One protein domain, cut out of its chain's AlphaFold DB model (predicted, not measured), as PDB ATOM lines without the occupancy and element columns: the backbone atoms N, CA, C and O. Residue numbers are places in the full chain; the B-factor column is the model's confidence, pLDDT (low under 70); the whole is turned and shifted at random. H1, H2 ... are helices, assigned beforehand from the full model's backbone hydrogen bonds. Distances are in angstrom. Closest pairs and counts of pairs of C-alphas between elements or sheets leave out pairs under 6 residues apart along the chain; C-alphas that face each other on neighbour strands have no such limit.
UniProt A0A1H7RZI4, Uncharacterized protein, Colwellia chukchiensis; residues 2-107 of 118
ATOM      1  N   LEU A   2     192.005 330.422 268.709       84.75
ATOM      2  CA  LEU A   2     190.857 331.286 268.384       84.75
ATOM      3  C   LEU A   2     191.231 332.486 267.494       84.75
ATOM      4  O   LEU A   2     190.580 332.725 266.489       84.75
ATOM      5  N   TYR A   3     192.329 333.182 267.800       85.62
ATOM      6  CA  TYR A   3     192.810 334.302 266.979       85.62
ATOM      7  C   TYR A   3     193.211 333.901 265.550       85.62
ATOM      8  O   TYR A   3     192.968 334.667 264.627       85.62
ATOM      9  N   LEU A   4     193.769 332.698 265.358       86.44
ATOM     10  CA  LEU A   4     194.114 332.170 264.029       86.44
ATOM     11  C   LEU A   4     192.848 331.935 263.200       86.44
ATOM     12  O   LEU A   4     192.772 332.350 262.051       86.44
ATOM     13  N   TYR A   5     191.835 331.332 263.825       87.94
ATOM     14  CA  TYR A   5     190.525 331.108 263.220       87.94
ATOM     15  C   TYR A   5     189.802 332.410 262.878       87.94
ATOM     16  O   TYR A   5     189.323 332.565 261.761       87.94
ATOM     17  N   LEU A   6     189.783 333.372 263.805       88.06
ATOM     18  CA  LEU A   6     189.175 334.681 263.574       88.06
ATOM     19  C   LEU A   6     189.846 335.423 262.415       88.06
ATOM     20  O   LEU A   6     189.147 335.976 261.572       88.06
ATOM     21  N   GLY A   7     191.181 335.407 262.350       88.12
ATOM     22  CA  GLY A   7     191.918 336.014 261.240       88.12
ATOM     23  C   GLY A   7     191.591 335.349 259.904       88.12
ATOM     24  O   GLY A   7     191.314 336.036 258.925       88.12
ATOM     25  N   TYR A   8     191.564 334.015 259.879       88.81
ATOM     26  CA  TYR A   8     191.256 333.241 258.677       88.81
ATOM     27  C   TYR A   8     189.831 333.490 258.166       88.81
ATOM     28  O   TYR A   8     189.645 333.804 256.992       88.81
ATOM     29  N   ILE A   9     188.830 333.442 259.051       89.75
ATOM     30  CA  ILE A   9     187.439 333.737 258.691       89.75
ATOM     31  C   ILE A   9     187.276 335.170 258.198       89.75
ATOM     32  O   ILE A   9     186.561 335.387 257.224       89.75
ATOM     33  N   ALA A  10     187.932 336.142 258.836       88.00
ATOM     34  CA  ALA A  10     187.843 337.539 258.423       88.00
ATOM     35  C   ALA A  10     188.301 337.736 256.969       88.00
ATOM     36  O   ALA A  10     187.635 338.435 256.209       88.00
ATOM     37  N   ALA A  11     189.392 337.080 256.564       87.38
ATOM     38  CA  ALA A  11     189.877 337.122 255.186       87.38
ATOM     39  C   ALA A  11     188.953 336.376 254.207       87.38
ATOM     40  O   ALA A  11     188.714 336.844 253.096       87.38
ATOM     41  N   GLN A  12     188.407 335.234 254.622       86.19
ATOM     42  CA  GLN A  12     187.535 334.415 253.784       86.19
ATOM     43  C   GLN A  12     186.126 335.005 253.588       86.19
ATOM     44  O   GLN A  12     185.530 334.855 252.524       86.19
ATOM     45  N   LEU A  13     185.603 335.739 254.577       85.62
ATOM     46  CA  LEU A  13     184.298 336.407 254.502       85.62
ATOM     47  C   LEU A  13     184.179 337.328 253.286       85.62
ATOM     48  O   LEU A  13     183.107 337.402 252.686       85.62
ATOM     49  N   TYR A  14     185.267 337.998 252.904       80.44
ATOM     50  CA  TYR A  14     185.299 338.847 251.715       80.44
ATOM     51  C   TYR A  14     185.015 338.043 250.435       80.44
ATOM     52  O   TYR A  14     184.077 338.365 249.706       80.44
ATOM     53  N   ALA A  15     185.750 336.950 250.214       80.88
ATOM     54  CA  ALA A  15     185.591 336.112 249.025       80.88
ATOM     55  C   ALA A  15     184.226 335.404 248.983       80.88
ATOM     56  O   ALA A  15     183.601 335.289 247.929       80.88
ATOM     57  N   VAL A  16     183.718 334.973 250.141       80.94
ATOM     58  CA  VAL A  16     182.381 334.371 250.245       80.94
ATOM     59  C   VAL A  16     181.288 335.392 249.919       80.94
ATOM     60  O   VAL A  16     180.350 335.070 249.191       80.94
ATOM     61  N   THR A  17     181.413 336.626 250.414       80.31
ATOM     62  CA  THR A  17     180.442 337.699 250.144       80.31
ATOM     63  C   THR A  17     180.391 338.030 248.656       80.31
ATOM     64  O   THR A  17     179.303 338.131 248.092       80.31
ATOM     65  N   GLU A  18     181.551 338.123 248.004       80.19
ATOM     66  CA  GLU A  18     181.644 338.324 246.557       80.19
ATOM     67  C   GLU A  18     180.920 337.206 245.788       80.19
ATOM     68  O   GLU A  18     180.034 337.488 244.977       80.19
ATOM     69  N   LYS A  19     181.206 335.930 246.098       77.31
ATOM     70  CA  LYS A  19     180.542 334.791 245.440       77.31
ATOM     71  C   LYS A  19     179.023 334.797 245.654       77.31
ATOM     72  O   LYS A  19     178.283 334.515 244.711       77.31
ATOM     73  N   ILE A  20     178.540 335.121 246.856       78.06
ATOM     74  CA  ILE A  20     177.100 335.136 247.170       78.06
ATOM     75  C   ILE A  20     176.369 336.239 246.395       78.06
ATOM     76  O   ILE A  20     175.299 335.976 245.846       78.06
ATOM     77  N   ILE A  21     176.943 337.445 246.313       77.25
ATOM     78  CA  ILE A  21     176.338 338.577 245.589       77.25
ATOM     79  C   ILE A  21     176.220 338.264 244.094       77.25
ATOM     80  O   ILE A  21     175.182 338.529 243.487       77.25
ATOM     81  N   VAL A  22     177.256 337.664 243.505       76.56
ATOM     82  CA  VAL A  22     177.280 337.337 242.071       76.56
ATOM     83  C   VAL A  22     176.333 336.184 241.725       76.56
ATOM     84  O   VAL A  22     175.731 336.185 240.655       76.56
ATOM     85  N   SER A  23     176.160 335.209 242.622       72.62
ATOM     86  CA  SER A  23     175.460 333.956 242.302       72.62
ATOM     87  C   SER A  23     173.925 334.044 242.319       72.62
ATOM     88  O   SER A  23     173.281 333.057 241.977       72.62
ATOM     89  N   GLN A  24     173.328 335.178 242.723       74.62
ATOM     90  CA  GLN A  24     171.864 335.401 242.802       74.62
ATOM     91  C   GLN A  24     171.064 334.204 243.368       74.62
ATOM     92  O   GLN A  24     169.983 333.857 242.893       74.62
ATOM     93  N   ILE A  25     171.612 333.539 244.386       80.00
ATOM     94  CA  ILE A  25     171.027 332.333 244.981       80.00
ATOM     95  C   ILE A  25     169.884 332.661 245.949       80.00
ATOM     96  O   ILE A  25     169.793 333.757 246.501       80.00
ATOM     97  N   SER A  26     169.005 331.682 246.187       87.75
ATOM     98  CA  SER A  26     167.884 331.831 247.119       87.75
ATOM     99  C   SER A  26     168.360 332.080 248.558       87.75
ATOM    100  O   SER A  26     169.399 331.574 248.984       87.75
ATOM    101  N   ALA A  27     167.565 332.807 249.350       83.56
ATOM    102  CA  ALA A  27     167.903 333.125 250.743       83.56
ATOM    103  C   ALA A  27     168.187 331.876 251.606       83.56
ATOM    104  O   ALA A  27     169.055 331.901 252.478       83.56
ATOM    105  N   LEU A  28     167.506 330.758 251.330       87.25
ATOM    106  CA  LEU A  28     167.737 329.489 252.024       87.25
ATOM    107  C   LEU A  28     169.100 328.871 251.658       87.25
ATOM    108  O   LEU A  28     169.787 328.330 252.524       87.25
ATOM    109  N   ALA A  29     169.520 328.993 250.395       84.75
ATOM    110  CA  ALA A  29     170.834 328.543 249.945       84.75
ATOM    111  C   ALA A  29     171.965 329.395 250.544       84.75
ATOM    112  O   ALA A  29     173.014 328.855 250.894       84.75
ATOM    113  N   ILE A  30     171.738 330.698 250.735       85.94
ATOM    114  CA  ILE A  30     172.675 331.586 251.442       85.94
ATOM    115  C   ILE A  30     172.861 331.112 252.885       85.94
ATOM    116  O   ILE A  30     173.993 330.923 253.327       85.94
ATOM    117  N   PHE A  31     171.761 330.858 253.604       87.12
ATOM    118  CA  PHE A  31     171.818 330.361 254.979       87.12
ATOM    119  C   PHE A  31     172.607 329.050 255.078       87.12
ATOM    120  O   PHE A  31     173.526 328.939 255.892       87.12
ATOM    121  N   PHE A  32     172.303 328.080 254.210       88.00
ATOM    122  CA  PHE A  32     173.031 326.813 254.170       88.00
ATOM    123  C   PHE A  32     174.525 327.017 253.885       88.00
ATOM    124  O   PHE A  32     175.368 326.453 254.581       88.00
ATOM    125  N   SER A  33     174.864 327.879 252.925       85.75
ATOM    126  CA  SER A  33     176.255 328.175 252.558       85.75
ATOM    127  C   SER A  33     177.046 328.782 253.717       85.75
ATOM    128  O   SER A  33     178.189 328.395 253.940       85.75
ATOM    129  N   ILE A  34     176.437 329.677 254.502       86.38
ATOM    130  CA  ILE A  34     177.073 330.277 255.685       86.38
ATOM    131  C   ILE A  34     177.366 329.210 256.747       86.38
ATOM    132  O   ILE A  34     178.466 329.171 257.296       86.38
ATOM    133  N   VAL A  35     176.412 328.318 257.030       89.06
ATOM    134  CA  VAL A  35     176.606 327.235 258.010       89.06
ATOM    135  C   VAL A  35     177.733 326.300 257.573       89.06
ATOM    136  O   VAL A  35     178.635 325.997 258.354       89.06
ATOM    137  N   VAL A  36     177.707 325.880 256.307       88.31
ATOM    138  CA  VAL A  36     178.739 325.020 255.719       88.31
ATOM    139  C   VAL A  36     180.103 325.712 255.750       88.31
ATOM    140  O   VAL A  36     181.089 325.076 256.109       88.31
ATOM    141  N   PHE A  37     180.164 327.015 255.473       87.62
ATOM    142  CA  PHE A  37     181.385 327.812 255.560       87.62
ATOM    143  C   PHE A  37     181.992 327.818 256.971       87.62
ATOM    144  O   PHE A  37     183.190 327.578 257.130       87.62
ATOM    145  N   PHE A  38     181.189 328.033 258.016       86.94
ATOM    146  CA  PHE A  38     181.681 327.975 259.397       86.94
ATOM    147  C   PHE A  38     182.178 326.577 259.784       86.94
ATOM    148  O   PHE A  38     183.202 326.449 260.453       86.94
ATOM    149  N   LEU A  39     181.500 325.521 259.330       87.56
ATOM    150  CA  LEU A  39     181.944 324.149 259.574       87.56
ATOM    151  C   LEU A  39     183.266 323.851 258.858       87.56
ATOM    152  O   LEU A  39     184.201 323.351 259.482       87.56
ATOM    153  N   TRP A  40     183.386 324.203 257.578       85.56
ATOM    154  CA  TRP A  40     184.578 323.902 256.781       85.56
ATOM    155  C   TRP A  40     185.784 324.781 257.104       85.56
ATOM    156  O   TRP A  40     186.910 324.290 257.099       85.56
ATOM    157  N   SER A  41     185.578 326.046 257.474       84.75
ATOM    158  CA  SER A  41     186.664 326.949 257.890       84.75
ATOM    159  C   SER A  41     187.384 326.495 259.166       84.75
ATOM    160  O   SER A  41     188.510 326.922 259.431       84.75
ATOM    161  N   SER A  42     186.782 325.591 259.944       85.44
ATOM    162  CA  SER A  42     187.433 324.976 261.102       85.44
ATOM    163  C   SER A  42     188.538 323.981 260.717       85.44
ATOM    164  O   SER A  42     189.503 323.816 261.468       85.44
ATOM    165  N   PHE A  43     188.443 323.363 259.534       88.31
ATOM    166  CA  PHE A  43     189.373 322.336 259.070       88.31
ATOM    167  C   PHE A  43     190.825 322.833 258.964       88.31
ATOM    168  O   PHE A  43     191.686 322.236 259.607       88.31
ATOM    169  N   PRO A  44     191.145 323.939 258.265       82.62
ATOM    170  CA  PRO A  44     192.527 324.414 258.170       82.62
ATOM    171  C   PRO A  44     193.135 324.759 259.537       82.62
ATOM    172  O   PRO A  44     194.302 324.468 259.803       82.62
ATOM    173  N   VAL A  45     192.330 325.289 260.461       84.88
ATOM    174  CA  VAL A  45     192.772 325.595 261.831       84.88
ATOM    175  C   VAL A  45     192.996 324.328 262.662       84.88
ATOM    176  O   VAL A  45     193.830 324.332 263.576       84.88
ATOM    177  N   ALA A  46     192.330 323.221 262.326       87.56
ATOM    178  CA  ALA A  46     192.564 321.929 262.962       87.56
ATOM    179  C   ALA A  46     194.012 321.440 262.782       87.56
ATOM    180  O   ALA A  46     194.517 320.728 263.648       87.56
ATOM    181  N   GLY A  47     194.733 321.888 261.745       86.62
ATOM    182  CA  GLY A  47     196.160 321.593 261.576       86.62
ATOM    183  C   GLY A  47     197.010 322.124 262.732       86.62
ATOM    184  O   GLY A  47     197.860 321.414 263.272       86.62
ATOM    185  N   TYR A  48     196.713 323.336 263.208       86.50
ATOM    186  CA  TYR A  48     197.386 323.916 264.373       86.50
ATOM    187  C   TYR A  48     197.065 323.139 265.665       86.50
ATOM    188  O   TYR A  48     197.930 322.958 266.526       86.50
ATOM    189  N   LEU A  49     195.821 322.662 265.811       86.12
ATOM    190  CA  LEU A  49     195.404 321.790 266.917       86.12
ATOM    191  C   LEU A  49     196.145 320.451 266.893       86.12
ATOM    192  O   LEU A  49     196.665 320.024 267.924       86.12
ATOM    193  N   LEU A  50     196.240 319.825 265.721       88.31
ATOM    194  CA  LEU A  50     196.919 318.548 265.540       88.31
ATOM    195  C   LEU A  50     198.409 318.654 265.889       88.31
ATOM    196  O   LEU A  50     198.930 317.830 266.635       88.31
ATOM    197  N   ALA A  51     199.086 319.709 265.436       87.06
ATOM    198  CA  ALA A  51     200.481 319.950 265.795       87.06
ATOM    199  C   ALA A  51     200.669 320.148 267.310       87.06
ATOM    200  O   ALA A  51     201.611 319.629 267.913       87.06
ATOM    201  N   LYS A  52     199.739 320.853 267.966       83.06
ATOM    202  CA  LYS A  52     199.742 321.006 269.427       83.06
ATOM    203  C   LYS A  52     199.536 319.682 270.160       83.06
ATOM    204  O   LYS A  52     200.206 319.456 271.169       83.06
ATOM    205  N   LEU A  53     198.685 318.799 269.637       86.62
ATOM    206  CA  LEU A  53     198.505 317.442 270.158       86.62
ATOM    207  C   LEU A  53     199.795 316.614 270.030       86.62
ATOM    208  O   LEU A  53     200.160 315.892 270.954       86.62
ATOM    209  N   LEU A  54     200.553 316.812 268.948       87.12
ATOM    210  CA  LEU A  54     201.885 316.232 268.726       87.12
ATOM    211  C   LEU A  54     203.010 316.927 269.521       87.12
ATOM    212  O   LEU A  54     204.186 316.825 269.172       87.12
ATOM    213  N   ARG A  55     202.672 317.609 270.625       80.69
ATOM    214  CA  ARG A  55     203.601 318.283 271.552       80.69
ATOM    215  C   ARG A  55     204.387 319.455 270.951       80.69
ATOM    216  O   ARG A  55     205.465 319.784 271.454       80.69
ATOM    217  N   ALA A  56     203.857 320.144 269.940       80.56
ATOM    218  CA  ALA A  56     204.472 321.376 269.453       80.56
ATOM    219  C   ALA A  56     204.529 322.453 270.561       80.56
ATOM    220  O   ALA A  56     203.511 322.921 271.094       80.56
ATOM    221  N   LYS A  57     205.751 322.859 270.926       73.19
ATOM    222  CA  LYS A  57     206.017 323.817 272.015       73.19
ATOM    223  C   LYS A  57     205.846 325.284 271.604       73.19
ATOM    224  O   LYS A  57     205.919 326.146 272.471       73.19
ATOM    225  N   GLY A  58     205.578 325.569 270.328       69.88
ATOM    226  CA  GLY A  58     205.444 326.931 269.816       69.88
ATOM    227  C   GLY A  58     204.350 327.721 270.528       69.88
ATOM    228  O   GLY A  58     203.195 327.291 270.599       69.88
ATOM    229  N   ALA A  59     204.712 328.864 271.104       68.88
ATOM    230  CA  ALA A  59     203.784 329.791 271.737       68.88
ATOM    231  C   ALA A  59     203.866 331.139 271.016       68.88
ATOM    232  O   ALA A  59     204.668 332.002 271.359       68.88
ATOM    233  N   LEU A  60     203.050 331.298 269.976       76.62
ATOM    234  CA  LEU A  60     202.923 332.566 269.264       76.62
ATOM    235  C   LEU A  60     202.004 333.522 270.026       76.62
ATOM    236  O   LEU A  60     201.004 333.116 270.625       76.62
ATOM    237  N   ASN A  61     202.326 334.813 269.961       82.94
ATOM    238  CA  ASN A  61     201.492 335.864 270.528       82.94
ATOM    239  C   ASN A  61     200.112 335.878 269.828       82.94
ATOM    240  O   ASN A  61     200.063 335.778 268.600       82.94
ATOM    241  N   PRO A  62     198.983 336.029 270.547       81.75
ATOM    242  CA  PRO A  62     197.644 336.090 269.949       81.75
ATOM    243  C   PRO A  62     197.505 337.094 268.791       81.75
ATOM    244  O   PRO A  62     196.812 336.795 267.821       81.75
ATOM    245  N   LYS A  63     198.217 338.231 268.831       84.06
ATOM    246  CA  LYS A  63     198.243 339.197 267.716       84.06
ATOM    247  C   LYS A  63     198.890 338.620 266.451       84.06
ATOM    248  O   LYS A  63     198.351 338.787 265.364       84.06
ATOM    249  N   LEU A  64     200.010 337.908 266.595       86.38
ATOM    250  CA  LEU A  64     200.687 337.241 265.479       86.38
ATOM    251  C   LEU A  64     199.815 336.127 264.900       86.38
ATOM    252  O   LEU A  64     199.666 336.046 263.688       86.38
ATOM    253  N   LEU A  65     199.175 335.318 265.751       87.00
ATOM    254  CA  LEU A  65     198.224 334.290 265.310       87.00
ATOM    255  C   LEU A  65     197.092 334.877 264.459       87.00
ATOM    256  O   LEU A  65     196.727 334.275 263.457       87.00
ATOM    257  N   PHE A  66     196.561 336.044 264.829       88.12
ATOM    258  CA  PHE A  66     195.542 336.722 264.026       88.12
ATOM    259  C   PHE A  66     196.070 337.145 262.650       88.12
ATOM    260  O   PHE A  66     195.435 336.864 261.635       88.12
ATOM    261  N   VAL A  67     197.258 337.757 262.605       90.06
ATOM    262  CA  VAL A  67     197.899 338.176 261.349       90.06
ATOM    263  C   VAL A  67     198.191 336.977 260.444       90.06
ATOM    264  O   VAL A  67     197.893 337.036 259.253       90.06
ATOM    265  N   PHE A  68     198.703 335.872 260.994       90.31
ATOM    266  CA  PHE A  68     198.928 334.643 260.230       90.31
ATOM    267  C   PHE A  68     197.624 334.041 259.710       90.31
ATOM    268  O   PHE A  68     197.571 333.636 258.555       90.31
ATOM    269  N   GLY A  69     196.559 334.045 260.514       89.44
ATOM    270  CA  GLY A  69     195.244 333.568 260.083       89.44
ATOM    271  C   GLY A  69     194.719 334.364 258.893       89.44
ATOM    272  O   GLY A  69     194.329 333.783 257.884       89.44
ATOM    273  N   CYS A  70     194.790 335.693 258.984       90.31
ATOM    274  CA  CYS A  70     194.402 336.585 257.892       90.31
ATOM    275  C   CYS A  70     195.260 336.340 256.641       90.31
ATOM    276  O   CYS A  70     194.731 336.161 255.547       90.31
ATOM    277  N   SER A  71     196.579 336.227 256.819       91.00
ATOM    278  CA  SER A  71     197.520 335.951 255.728       91.00
ATOM    279  C   SER A  71     197.203 334.633 255.024       91.00
ATOM    280  O   SER A  71     197.241 334.579 253.802       91.00
ATOM    281  N   PHE A  72     196.848 333.583 255.765       90.94
ATOM    282  CA  PHE A  72     196.479 332.291 255.192       90.94
ATOM    283  C   PHE A  72     195.184 332.346 254.380       90.94
ATOM    284  O   PHE A  72     195.147 331.788 253.287       90.94
ATOM    285  N   GLY A  73     194.155 333.046 254.868       88.19
ATOM    286  CA  GLY A  73     192.911 333.215 254.112       88.19
ATOM    287  C   GLY A  73     193.109 334.045 252.839       88.19
ATOM    288  O   GLY A  73     192.583 333.700 251.785       88.19
ATOM    289  N   VAL A  74     193.932 335.100 252.897       88.88
ATOM    290  CA  VAL A  74     194.312 335.878 251.703       88.88
ATOM    291  C   VAL A  74     195.123 335.028 250.729       88.88
ATOM    292  O   VAL A  74     194.892 335.094 249.524       88.88
ATOM    293  N   LEU A  75     196.060 334.224 251.233       89.62
ATOM    294  CA  LEU A  75     196.907 333.361 250.414       89.62
ATOM    295  C   LEU A  75     196.058 332.335 249.658       89.62
ATOM    296  O   LEU A  75     196.188 332.228 248.446       89.62
ATOM    297  N   GLU A  76     195.133 331.655 250.335       85.88
ATOM    298  CA  GLU A  76     194.202 330.725 249.690       85.88
ATOM    299  C   GLU A  76     193.347 331.416 248.620       85.88
ATOM    300  O   GLU A  76     193.296 330.951 247.483       85.88
ATOM    301  N   ASN A  77     192.764 332.576 248.931       85.19
ATOM    302  CA  ASN A  77     192.004 333.354 247.949       85.19
ATOM    303  C   ASN A  77     192.857 333.781 246.751       85.19
ATOM    304  O   ASN A  77     192.389 333.741 245.617       85.19
ATOM    305  N   THR A  78     194.123 334.132 246.976       85.50
ATOM    306  CA  THR A  78     195.075 334.491 245.915       85.50
ATOM    307  C   THR A  78     195.362 333.294 245.005       85.50
ATOM    308  O   THR A  78     195.397 333.452 243.785       85.50
ATOM    309  N   LEU A  79     195.508 332.089 245.569       84.50
ATOM    310  CA  LEU A  79     195.704 330.856 244.798       84.50
ATOM    311  C   LEU A  79     194.538 330.595 243.830       84.50
ATOM    312  O   LEU A  79     194.781 330.213 242.684       84.50
ATOM    313  N   PHE A  80     193.298 330.840 244.259       81.56
ATOM    314  CA  PHE A  80     192.119 330.713 243.396       81.56
ATOM    315  C   PHE A  80     191.959 331.888 242.427       81.56
ATOM    316  O   PHE A  80     191.611 331.682 241.268       81.56
ATOM    317  N   HIS A  81     192.252 333.115 242.863       82.12
ATOM    318  CA  HIS A  81     192.103 334.315 242.039       82.12
ATOM    319  C   HIS A  81     193.046 334.311 240.826       82.12
ATOM    320  O   HIS A  81     192.636 334.653 239.721       82.12
ATOM    321  N   TYR A  82     194.292 333.861 241.003       83.44
ATOM    322  CA  TYR A  82     195.261 333.720 239.908       83.44
ATOM    323  C   TYR A  82     195.150 332.387 239.151       83.44
ATOM    324  O   TYR A  82     196.012 332.083 238.328       83.44
ATOM    325  N   ASN A  83     194.106 331.588 239.410       77.38
ATOM    326  CA  ASN A  83     193.879 330.284 238.777       77.38
ATOM    327  C   ASN A  83     195.053 329.294 238.953       77.38
ATOM    328  O   ASN A  83     195.211 328.357 238.172       77.38
ATOM    329  N   ILE A  84     195.879 329.496 239.989       77.44
ATOM    330  CA  ILE A  84     196.958 328.572 240.372       77.44
ATOM    331  C   ILE A  84     196.335 327.265 240.874       77.44
ATOM    332  O   ILE A  84     196.824 326.184 240.557       77.44
ATOM    333  N   LEU A  85     195.228 327.371 241.619       75.62
ATOM    334  CA  LEU A  85     194.305 326.269 241.880       75.62
ATOM    335  C   LEU A  85     193.035 326.479 241.057       75.62
ATOM    336  O   LEU A  85     192.363 327.502 241.181       75.62
ATOM    337  N   SER A  86     192.697 325.489 240.232       76.50
ATOM    338  CA  SER A  86     191.471 325.517 239.433       76.50
ATOM    339  C   SER A  86     190.224 325.280 240.286       76.50
ATOM    340  O   SER A  86     190.258 324.608 241.322       76.50
ATOM    341  N   TYR A  87     189.092 325.795 239.805       66.50
ATOM    342  CA  TYR A  87     187.775 325.563 240.397       66.50
ATOM    343  C   TYR A  87     187.500 324.048 240.481       66.50
ATOM    344  O   TYR A  87     187.577 323.344 239.477       66.50
ATOM    345  N   GLY A  88     187.237 323.535 241.687       73.00
ATOM    346  CA  GLY A  88     187.153 322.093 241.980       73.00
ATOM    347  C   GLY A  88     188.320 321.542 242.810       73.00
ATOM    348  O   GLY A  88     188.198 320.473 243.397       73.00
ATOM    349  N   GLN A  89     189.415 322.295 242.946       80.62
ATOM    350  CA  GLN A  89     190.537 321.973 243.838       80.62
ATOM    351  C   GLN A  89     190.456 322.708 245.185       80.62
ATOM    352  O   GLN A  89     191.467 322.890 245.861       80.62
ATOM    353  N   GLU A  90     189.252 323.103 245.608       80.19
ATOM    354  CA  GLU A  90     189.022 323.834 246.865       80.19
ATOM    355  C   GLU A  90     189.575 323.065 248.076       80.19
ATOM    356  O   GLU A  90     190.263 323.628 248.925       80.19
ATOM    357  N   THR A  91     189.441 321.735 248.068       83.75
ATOM    358  CA  THR A  91     190.031 320.849 249.080       83.75
ATOM    359  C   THR A  91     191.560 320.925 249.138       83.75
ATOM    360  O   THR A  91     192.126 320.837 250.225       83.75
ATOM    361  N   LEU A  92     192.248 321.103 248.000       85.56
ATOM    362  CA  LEU A  92     193.709 321.247 247.977       85.56
ATOM    363  C   LEU A  92     194.144 322.586 248.577       85.56
ATOM    364  O   LEU A  92     195.115 322.612 249.327       85.56
ATOM    365  N   GLY A  93     193.414 323.670 248.301       85.56
ATOM    366  CA  GLY A  93     193.682 324.987 248.893       85.56
ATOM    367  C   GLY A  93     193.598 324.928 250.414       85.56
ATOM    368  O   GLY A  93     194.548 325.276 251.122       85.56
ATOM    369  N   THR A  94     192.520 324.325 250.908       86.81
ATOM    370  CA  THR A  94     192.292 324.172 252.343       86.81
ATOM    371  C   THR A  94     193.308 323.222 252.983       86.81
ATOM    372  O   THR A  94     193.747 323.450 254.113       86.81
ATOM    373  N   PHE A  95     193.754 322.189 252.260       88.75
ATOM    374  CA  PHE A  95     194.824 321.296 252.709       88.75
ATOM    375  C   PHE A  95     196.186 322.005 252.799       88.75
ATOM    376  O   PHE A  95     196.928 321.797 253.758       88.75
ATOM    377  N   ILE A  96     196.508 322.902 251.863       88.75
ATOM    378  CA  ILE A  96     197.726 323.722 251.935       88.75
ATOM    379  C   ILE A  96     197.689 324.606 253.186       88.75
ATOM    380  O   ILE A  96     198.652 324.632 253.958       88.75
ATOM    381  N   VAL A  97     196.567 325.286 253.439       90.62
ATOM    382  CA  VAL A  97     196.406 326.121 254.640       90.62
ATOM    383  C   VAL A  97     196.460 325.283 255.922       90.62
ATOM    384  O   VAL A  97     197.024 325.727 256.927       90.62
ATOM    385  N   PHE A  98     195.936 324.056 255.897       91.06
ATOM    386  CA  PHE A  98     196.074 323.099 256.994       91.06
ATOM    387  C   PHE A  98     197.548 322.800 257.296       91.06
ATOM    388  O   PHE A  98     197.973 322.907 258.448       91.06
ATOM    389  N   CYS A  99     198.352 322.486 256.275       91.12
ATOM    390  CA  CYS A  99     199.786 322.241 256.426       91.12
ATOM    391  C   CYS A  99     200.535 323.476 256.949       91.12
ATOM    392  O   CYS A  99     201.389 323.349 257.829       91.12
ATOM    393  N   LEU A 100     200.192 324.674 256.469       89.94
ATOM    394  CA  LEU A 100     200.769 325.929 256.960       89.94
ATOM    395  C   LEU A 100     200.414 326.182 258.429       89.94
ATOM    396  O   LEU A 100     201.286 326.516 259.231       89.94
ATOM    397  N   SER A 101     199.155 325.962 258.807       88.00
ATOM    398  CA  SER A 101     198.683 326.088 260.190       88.00
ATOM    399  C   SER A 101     199.340 325.063 261.116       88.00
ATOM    400  O   SER A 101     199.669 325.385 262.259       88.00
ATOM    401  N   PHE A 102     199.579 323.849 260.620       89.38
ATOM    402  CA  PHE A 102     200.328 322.810 261.319       89.38
ATOM    403  C   PHE A 102     201.786 323.227 261.548       89.38
ATOM    404  O   PHE A 102     202.264 323.192 262.681       89.38
ATOM    405  N   ALA A 103     202.481 323.687 260.503       89.12
ATOM    406  CA  ALA A 103     203.862 324.154 260.602       89.12
ATOM    407  C   ALA A 103     203.994 325.350 261.557       89.12
ATOM    408  O   ALA A 103     204.907 325.393 262.383       89.12
ATOM    409  N   LEU A 104     203.039 326.286 261.513       87.50
ATOM    410  CA  LEU A 104     203.011 327.473 262.364       87.50
ATOM    411  C   LEU A 104     203.038 327.129 263.862       87.50
ATOM    412  O   LEU A 104     203.651 327.848 264.647       87.50
ATOM    413  N   ALA A 105     202.425 326.019 264.275       86.00
ATOM    414  CA  ALA A 105     202.407 325.598 265.675       86.00
ATOM    415  C   ALA A 105     203.789 325.192 266.226       86.00
ATOM    416  O   ALA A 105     203.969 325.159 267.447       86.00
ATOM    417  N   TYR A 106     204.759 324.890 265.356       83.44
ATOM    418  CA  TYR A 106     206.144 324.610 265.748       83.44
ATOM    419  C   TYR A 106     206.979 325.881 265.914       83.44
ATOM    420  O   TYR A 106     207.980 325.854 266.633       83.44
ATOM    421  N   PHE A 107     206.559 326.998 265.320       82.38
ATOM    422  CA  PHE A 107     207.223 328.279 265.514       82.38
ATOM    423  C   PHE A 107     206.874 328.851 266.889       82.38
ATOM    424  O   PHE A 107     205.711 328.959 267.282       82.38
TER     425      PHE A 107
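Overview. This is residues 2 to 107 of the 118 residues of an uncharacterized protein of Colwellia chukchiensis (UniProt A0A1H7RZI4). Two helical hairpins, H1 with H2 and H3 with H4, stand side by side as an up-and-down bundle, each helix running against the one before; residues 22 to 28 stick out at one end. The printed part has 106 residues, four named helices and no named strand: all helix, compact, radius of gyration of the C-alphas 14.4 A, spans 46 by 27 by 21 A.

Arrangement. H2, residues 27 to 53, touches H4, residues 90 to 104, with residues 43 to 51 alone; the closest C-alphas, Pro 44 and Phe 98, are 4.0 A apart. H1, residues 2 to 22, touches H3, residues 62 to 81, the same way at a shallow tilt of 30 degrees; the closest C-alphas, Gly 7 and Cys 70, are 4.2 A apart. H1 and H4 are apart. Every O i to N i+4 pair is within hydrogen-bond range in H3 and H4, 15 of 17 in H1 and 17 of 23 in H2.

Along the chain. H2 spans 39.5 A, with a kink of 40 degrees near residue 47; H1 30.2 A, H3 28.5 A, H4 21.2 A. C-alpha 2 is at (190.857, 331.286, 268.384), C-alpha 104 at (203.011, 327.473, 262.364).

Size, cuts and confidence. The printed part has no cut and no long link. Residues 58 to 59 and 87 are under pLDDT 70.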